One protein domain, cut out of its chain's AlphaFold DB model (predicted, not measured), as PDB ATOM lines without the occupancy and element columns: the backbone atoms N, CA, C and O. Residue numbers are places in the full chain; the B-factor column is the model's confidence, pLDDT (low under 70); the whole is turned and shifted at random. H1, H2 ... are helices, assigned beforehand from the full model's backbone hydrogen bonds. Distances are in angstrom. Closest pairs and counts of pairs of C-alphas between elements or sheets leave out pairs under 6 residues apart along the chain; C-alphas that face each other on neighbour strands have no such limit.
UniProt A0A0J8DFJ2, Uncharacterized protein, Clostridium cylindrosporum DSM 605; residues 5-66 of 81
ATOM      1  N   PHE A   5     160.193 147.484 304.810       82.56
ATOM      2  CA  PHE A   5     161.370 147.406 305.687       82.56
ATOM      3  C   PHE A   5     161.658 146.011 306.272       82.56
ATOM      4  O   PHE A   5     162.560 145.869 307.089       82.56
ATOM      5  N   SER A   6     160.887 144.988 305.898       89.56
ATOM      6  CA  SER A   6     161.099 143.599 306.332       89.56
ATOM      7  C   SER A   6     161.655 142.690 305.233       89.56
ATOM      8  O   SER A   6     161.790 141.487 305.457       89.56
ATOM      9  N   LEU A   7     161.967 143.252 304.060       91.94
ATOM     10  CA  LEU A   7     162.691 142.550 303.004       91.94
ATOM     11  C   LEU A   7     164.133 142.275 303.446       91.94
ATOM     12  O   LEU A   7     164.786 143.123 304.055       91.94
ATOM     13  N   SER A   8     164.634 141.085 303.123       94.19
ATOM     14  CA  SER A   8     166.044 140.745 303.304       94.19
ATOM     15  C   SER A   8     166.940 141.579 302.374       94.19
ATOM     16  O   SER A   8     166.475 142.073 301.341       94.19
ATOM     17  N   PRO A   9     168.248 141.696 302.669       91.94
ATOM     18  CA  PRO A   9     169.182 142.406 301.795       91.94
ATOM     19  C   PRO A   9     169.164 141.911 300.340       91.94
ATOM     20  O   PRO A   9     169.175 142.717 299.414       91.94
ATOM     21  N   ASN A  10     169.057 140.595 300.126       95.56
ATOM     22  CA  ASN A  10     169.005 140.011 298.783       95.56
ATOM     23  C   ASN A  10     167.711 140.381 298.038       95.56
ATOM     24  O   ASN A  10     167.755 140.687 296.849       95.56
ATOM     25  N   GLU A  11     166.566 140.391 298.728       95.12
ATOM     26  CA  GLU A  11     165.286 140.811 298.139       95.12
ATOM     27  C   GLU A  11     165.295 142.304 297.780       95.12
ATOM     28  O   GLU A  11     164.780 142.685 296.730       95.12
ATOM     29  N   LEU A  12     165.926 143.146 298.606       93.88
ATOM     30  CA  LEU A  12     166.100 144.572 298.311       93.88
ATOM     31  C   LEU A  12     166.990 144.804 297.086       93.88
ATOM     32  O   LEU A  12     166.651 145.635 296.246       93.88
ATOM     33  N   ILE A  13     168.090 144.055 296.946       95.44
ATOM     34  CA  ILE A  13     168.965 144.131 295.764       95.44
ATOM     35  C   ILE A  13     168.207 143.715 294.501       95.44
ATOM     36  O   ILE A  13     168.295 144.391 293.473       95.44
ATOM     37  N   LEU A  14     167.433 142.628 294.572       96.88
ATOM     38  CA  LEU A  14     166.636 142.160 293.440       96.88
ATOM     39  C   LEU A  14     165.585 143.200 293.027       96.88
ATOM     40  O   LEU A  14     165.420 143.480 291.837       96.88
ATOM     41  N   LEU A  15     164.913 143.814 294.002       94.56
ATOM     42  CA  LEU A  15     163.944 144.874 293.748       94.56
ATOM     43  C   LEU A  15     164.603 146.111 293.127       94.56
ATOM     44  O   LEU A  15     164.107 146.616 292.122       94.56
ATOM     45  N   ALA A  16     165.733 146.568 293.678       94.88
ATOM     46  CA  ALA A  16     166.487 147.695 293.134       94.88
ATOM     47  C   ALA A  16     166.902 147.433 291.680       94.88
ATOM     48  O   ALA A  16     166.665 148.271 290.818       94.88
ATOM     49  N   THR A  17     167.412 146.232 291.391       96.81
ATOM     50  CA  THR A  17     167.786 145.808 290.031       96.81
ATOM     51  C   THR A  17     166.591 145.845 289.082       96.81
ATOM     52  O   THR A  17     166.689 146.382 287.983       96.81
ATOM     53  N   THR A  18     165.443 145.318 289.518       97.56
ATOM     54  CA  THR A  18     164.213 145.302 288.710       97.56
ATOM     55  C   THR A  18     163.752 146.721 288.373       97.56
ATOM     56  O   THR A  18     163.437 147.015 287.223       97.56
ATOM     57  N   ILE A  19     163.762 147.626 289.356       96.00
ATOM     58  CA  ILE A  19     163.402 149.036 289.151       96.00
ATOM     59  C   ILE A  19     164.404 149.718 288.210       96.00
ATOM     60  O   ILE A  19     163.988 150.431 287.300       96.00
ATOM     61  N   SER A  20     165.708 149.481 288.383       96.56
ATOM     62  CA  SER A  20     166.746 150.049 287.517       96.56
ATOM     63  C   SER A  20     166.590 149.621 286.059       96.56
ATOM     64  O   SER A  20     166.735 150.466 285.179       96.56
ATOM     65  N   LEU A  21     166.250 148.354 285.796       97.88
ATOM     66  CA  LEU A  21     165.981 147.870 284.438       97.88
ATOM     67  C   LEU A  21     164.777 148.587 283.816       97.88
ATOM     68  O   LEU A  21     164.902 149.126 282.720       97.88
ATOM     69  N   GLN A  22     163.655 148.696 284.539       96.81
ATOM     70  CA  GLN A  22     162.481 149.410 284.024       96.81
ATOM     71  C   GLN A  22     162.740 150.901 283.777       96.81
ATOM     72  O   GLN A  22     162.198 151.465 282.833       96.81
ATOM     73  N   ILE A  23     163.559 151.553 284.609       95.94
ATOM     74  CA  ILE A  23     163.951 152.951 284.383       95.94
ATOM     75  C   ILE A  23     164.817 153.062 283.123       95.94
ATOM     76  O   ILE A  23     164.592 153.958 282.309       95.94
ATOM     77  N   ALA A  24     165.780 152.155 282.940       97.06
ATOM     78  CA  ALA A  24     166.683 152.169 281.791       97.06
ATOM     79  C   ALA A  24     165.950 151.976 280.452       97.06
ATOM     80  O   ALA A  24     166.387 152.520 279.443       97.06
ATOM     81  N   GLU A  25     164.818 151.264 280.436       97.38
ATOM     82  CA  GLU A  25     163.984 151.092 279.235       97.38
ATOM     83  C   GLU A  25     163.318 152.392 278.753       97.38
ATOM     84  O   GLU A  25     162.998 152.514 277.571       97.38
ATOM     85  N   VAL A  26     163.094 153.361 279.647       97.25
ATOM     86  CA  VAL A  26     162.317 154.584 279.357       97.25
ATOM     87  C   VAL A  26     163.130 155.875 279.475       97.25
ATOM     88  O   VAL A  26     162.561 156.961 279.374       97.25
ATOM     89  N   THR A  27     164.444 155.775 279.695       97.31
ATOM     90  CA  THR A  27     165.345 156.925 279.866       97.31
ATOM     91  C   THR A  27     166.585 156.809 278.988       97.31
ATOM     92  O   THR A  27     167.076 155.710 278.736       97.31
ATOM     93  N   ASP A  28     167.116 157.945 278.539       98.31
ATOM     94  CA  ASP A  28     168.406 158.004 277.842       98.31
ATOM     95  C   ASP A  28     169.603 158.037 278.814       98.31
ATOM     96  O   ASP A  28     169.446 158.108 280.035       98.31
ATOM     97  N   ALA A  29     170.823 157.978 278.274       97.88
ATOM     98  CA  ALA A  29     172.046 157.930 279.074       97.88
ATOM     99  C   ALA A  29     172.244 159.170 279.969       97.88
ATOM    100  O   ALA A  29     172.718 159.039 281.099       97.88
ATOM    101  N   ASP A  30     171.867 160.362 279.505       98.50
ATOM    102  CA  ASP A  30     172.025 161.592 280.286       98.50
ATOM    103  C   ASP A  30     171.042 161.608 281.459       98.50
ATOM    104  O   ASP A  30     171.417 161.901 282.599       98.50
ATOM    105  N   GLN A  31     169.796 161.203 281.212       98.25
ATOM    106  CA  GLN A  31     168.777 161.041 282.245       98.25
ATOM    107  C   GLN A  31     169.172 159.977 283.278       98.25
ATOM    108  O   GLN A  31     169.040 160.216 284.481       98.25
ATOM    109  N   GLN A  32     169.707 158.835 282.837       98.06
ATOM    110  CA  GLN A  32     170.216 157.782 283.722       98.06
ATOM    111  C   GLN A  32     171.354 158.295 284.610       98.06
ATOM    112  O   GLN A  32     171.351 158.039 285.815       98.06
ATOM    113  N   ASN A  33     172.288 159.070 284.053       98.25
ATOM    114  CA  ASN A  33     173.387 159.667 284.809       98.25
ATOM    115  C   ASN A  33     172.884 160.651 285.873       98.25
ATOM    116  O   ASN A  33     173.327 160.608 287.022       98.25
ATOM    117  N   VAL A  34     171.932 161.522 285.524       98.25
ATOM    118  CA  VAL A  34     171.340 162.477 286.474       98.25
ATOM    119  C   VAL A  34     170.593 161.747 287.594       98.25
ATOM    120  O   VAL A  34     170.806 162.054 288.769       98.25
ATOM    121  N   LEU A  35     169.764 160.755 287.256       97.31
ATOM    122  CA  LEU A  35     169.025 159.960 288.241       97.31
ATOM    123  C   LEU A  35     169.968 159.153 289.140       97.31
ATOM    124  O   LEU A  35     169.798 159.150 290.359       97.31
ATOM    125  N   GLY A  36     170.984 158.512 288.563       96.94
ATOM    126  CA  GLY A  36     171.998 157.768 289.306       96.94
ATOM    127  C   GLY A  36     172.739 158.654 290.306       96.94
ATOM    128  O   GLY A  36     172.831 158.309 291.486       96.94
ATOM    129  N   ASN A  37     173.179 159.838 289.874       98.25
ATOM    130  CA  ASN A  37     173.820 160.820 290.752       98.25
ATOM    131  C   ASN A  37     172.882 161.285 291.874       98.25
ATOM    132  O   ASN A  37     173.307 161.389 293.025       98.25
ATOM    133  N   PHE A  38     171.604 161.518 291.565       98.25
ATOM    134  CA  PHE A  38     170.601 161.878 292.566       98.25
ATOM    135  C   PHE A  38     170.430 160.785 293.633       98.25
ATOM    136  O   PHE A  38     170.541 161.077 294.825       98.25
ATOM    137  N   PHE A  39     170.211 159.524 293.237       97.06
ATOM    138  CA  PHE A  39     170.054 158.415 294.188       97.06
ATOM    139  C   PHE A  39     171.339 158.139 294.980       97.06
ATOM    140  O   PHE A  39     171.267 157.839 296.176       97.06
ATOM    141  N   GLY A  40     172.510 158.294 294.356       97.94
ATOM    142  CA  GLY A  40     173.805 158.206 295.031       97.94
ATOM    143  C   GLY A  40     173.958 159.263 296.129       97.94
ATOM    144  O   GLY A  40     174.261 158.925 297.276       97.94
ATOM    145  N   ALA A  41     173.673 160.529 295.811       98.56
ATOM    146  CA  ALA A  41     173.711 161.624 296.780       98.56
ATOM    147  C   ALA A  41     172.681 161.435 297.906       98.56
ATOM    148  O   ALA A  41     173.010 161.609 299.080       98.56
ATOM    149  N   LEU A  42     171.455 161.016 297.571       98.19
ATOM    150  CA  LEU A  42     170.415 160.696 298.549       98.19
ATOM    151  C   LEU A  42     170.886 159.617 299.535       98.19
ATOM    152  O   LEU A  42     170.761 159.800 300.745       98.19
ATOM    153  N   SER A  43     171.469 158.525 299.032       96.62
ATOM    154  CA  SER A  43     172.003 157.439 299.864       96.62
ATOM    155  C   SER A  43     173.105 157.929 300.805       96.62
ATOM    156  O   SER A  43     173.035 157.696 302.013       96.62
ATOM    157  N   SER A  44     174.081 158.678 300.282       98.38
ATOM    158  CA  SER A  44     175.177 159.242 301.079       98.38
ATOM    159  C   SER A  44     174.674 160.177 302.184       98.38
ATOM    160  O   SER A  44     175.149 160.122 303.322       98.38
ATOM    161  N   ASN A  45     173.685 161.019 301.877       98.50
ATOM    162  CA  ASN A  45     173.096 161.935 302.852       98.50
ATOM    163  C   ASN A  45     172.364 161.173 303.965       98.50
ATOM    164  O   ASN A  45     172.548 161.487 305.139       98.50
ATOM    165  N   LEU A  46     171.584 160.141 303.624       98.00
ATOM    166  CA  LEU A  46     170.891 159.307 304.613       98.00
ATOM    167  C   LEU A  46     171.872 158.572 305.536       98.00
ATOM    168  O   LEU A  46     171.675 158.564 306.751       98.00
ATOM    169  N   GLN A  47     172.948 158.007 304.980       98.06
ATOM    170  CA  GLN A  47     174.008 157.364 305.766       98.06
ATOM    171  C   GLN A  47     174.681 158.358 306.720       98.06
ATOM    172  O   GLN A  47     174.898 158.045 307.888       98.06
ATOM    173  N   THR A  48     174.946 159.579 306.246       98.06
ATOM    174  CA  THR A  48     175.525 160.648 307.070       98.06
ATOM    175  C   THR A  48     174.606 161.020 308.234       98.06
ATOM    176  O   THR A  48     175.060 161.081 309.374       98.06
ATOM    177  N   ILE A  49     173.309 161.215 307.976       98.12
ATOM    178  CA  ILE A  49     172.315 161.530 309.014       98.12
ATOM    179  C   ILE A  49     172.244 160.408 310.060       98.12
ATOM    180  O   ILE A  49     172.249 160.686 311.258       98.12
ATOM    181  N   ALA A  50     172.218 159.144 309.625       97.31
ATOM    182  CA  ALA A  50     172.175 157.995 310.528       97.31
ATOM    183  C   ALA A  50     173.430 157.911 311.416       97.31
ATOM    184  O   ALA A  50     173.310 157.793 312.637       97.31
ATOM    185  N   ALA A  51     174.620 158.053 310.825       97.19
ATOM    186  CA  ALA A  51     175.886 158.040 311.557       97.19
ATOM    187  C   ALA A  51     175.977 159.185 312.581       97.19
ATOM    188  O   ALA A  51     176.440 158.992 313.709       97.19
ATOM    189  N   GLN A  52     175.500 160.380 312.218       97.25
ATOM    190  CA  GLN A  52     175.431 161.516 313.138       97.25
ATOM    191  C   GLN A  52     174.454 161.258 314.291       97.25
ATOM    192  O   GLN A  52     174.793 161.526 315.445       97.25
ATOM    193  N   ALA A  53     173.273 160.700 314.013       96.50
ATOM    194  CA  ALA A  53     172.292 160.366 315.045       96.50
ATOM    195  C   ALA A  53     172.836 159.332 316.048       96.50
ATOM    196  O   ALA A  53     172.675 159.495 317.259       96.50
ATOM    197  N   GLU A  54     173.532 158.301 315.564       95.44
ATOM    198  CA  GLU A  54     174.161 157.280 316.408       95.44
ATOM    199  C   GLU A  54     175.317 157.844 317.248       95.44
ATOM    200  O   GLU A  54     175.437 157.538 318.440       95.44
ATOM    201  N   SER A  55     176.123 158.733 316.663       94.31
ATOM    202  CA  SER A  55     177.213 159.417 317.368       94.31
ATOM    203  C   SER A  55     176.690 160.282 318.520       94.31
ATOM    204  O   SER A  55     177.213 160.216 319.635       94.31
ATOM    205  N   LEU A  56     175.623 161.054 318.286       94.56
ATOM    206  CA  LEU A  56     174.992 161.891 319.314       94.56
ATOM    207  C   LEU A  56     174.371 161.057 320.441       94.56
ATOM    208  O   LEU A  56     174.499 161.421 321.610       94.56
ATOM    209  N   LYS A  57     173.740 159.925 320.106       93.50
ATOM    210  CA  LYS A  57     173.202 158.982 321.097       93.50
ATOM    211  C   LYS A  57     174.311 158.375 321.964       93.50
ATOM    212  O   LYS A  57     174.192 158.328 323.183       93.50
ATOM    213  N   SER A  58     175.419 157.969 321.352       89.56
ATOM    214  CA  SER A  58     176.560 157.398 322.079       89.56
ATOM    215  C   SER A  58     177.227 158.424 323.009       89.56
ATOM    216  O   SER A  58     177.646 158.099 324.125       89.56
ATOM    217  N   ALA A  59     177.292 159.690 322.579       85.19
ATOM    218  CA  ALA A  59     177.826 160.789 323.380       85.19
ATOM    219  C   ALA A  59     176.938 161.122 324.593       85.19
ATOM    220  O   ALA A  59     177.461 161.372 325.683       85.19
ATOM    221  N   SER A  60     175.609 161.094 324.440       78.75
ATOM    222  CA  SER A  60     174.686 161.341 325.553       78.75
ATOM    223  C   SER A  60     174.700 160.206 326.585       78.75
ATOM    224  O   SER A  60     174.763 160.484 327.781       78.75
ATOM    225  N   GLU A  61     174.762 158.943 326.149       78.00
ATOM    226  CA  GLU A  61     174.870 157.777 327.041       78.00
ATOM    227  C   GLU A  61     176.184 157.762 327.849       78.00
ATOM    228  O   GLU A  61     176.204 157.369 329.019       78.00
ATOM    229  N   SER A  62     177.284 158.244 327.262       70.81
ATOM    230  CA  SER A  62     178.591 158.332 327.932       70.81
ATOM    231  C   SER A  62     178.615 159.375 329.057       70.81
ATOM    232  O   SER A  62     179.304 159.190 330.063       70.81
ATOM    233  N   ASN A  63     177.832 160.449 328.929       59.50
ATOM    234  CA  ASN A  63     177.777 161.516 329.929       59.50
ATOM    235  C   ASN A  63     176.906 161.140 331.147       59.50
ATOM    236  O   ASN A  63     177.128 161.640 332.246       59.50
ATOM    237  N   SER A  64     175.960 160.208 330.985       58.84
ATOM    238  CA  SER A  64     175.101 159.718 332.076       58.84
ATOM    239  C   SER A  64     175.789 158.712 333.012       58.84
ATOM    240  O   SER A  64     175.362 158.562 334.152       58.84
ATOM    241  N   LYS A  65     176.869 158.041 332.584       56.03
ATOM    242  CA  LYS A  65     177.609 157.075 333.429       56.03
ATOM    243  C   LYS A  65     178.655 157.702 334.356       56.03
ATOM    244  O   LYS A  65     179.126 157.025 335.263       56.03
ATOM    245  N   LYS A  66     179.020 158.975 334.171       55.12
ATOM    246  CA  LYS A  66     180.090 159.625 334.954       55.12
ATOM    247  C   LYS A  66     179.608 160.285 336.261       55.12
ATOM    248  O   LYS A  66     180.432 160.745 337.039       55.12
TER     249      LYS A  66
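What this domain is: This is residues 5 to 66 of the 81 residues of an uncharacterized protein of Clostridium cylindrosporum DSM 605 (UniProt A0A0J8DFJ2). Two straight helices form an open V: the shorter H1 leads to a corner, and the much longer H2 turns back from it and makes the length of the whole. The far part of H2 sticks out alone, with residues 37 to 66 standing free. The printed part has 62 residues, all helix in class, with H1 then H2 and no named strand. It is extended, with a radius of gyration of the C-alphas of 17.9 A and spans of 59 by 26 by 11 A.

How they stand to each other: H1, residues 9 to 26, and H2, residues 29 to 64, are close but not clearly touching; their closest C-alphas, of Ala 24 and Gln 32, are 6.9 A apart. They run opposite ways at a shallow tilt of 30 degrees. Every O i to N i+4 pair is within hydrogen-bond range in H2, and 13 of 14 in H1.

Where its parts are: H1 begins at C-alpha 9 (169.182, 142.406, 301.795) and is 26.4 A long. H2 is 53.1 A long and ends at C-alpha 64 (175.101, 159.718, 332.076).

The domain as a whole: The C-alphas farthest apart, of Glu 25 and Lys 66, are 58.6 A apart. The printed part has no cut, and the link is tight. Residues 63 to 66 have pLDDT under 70.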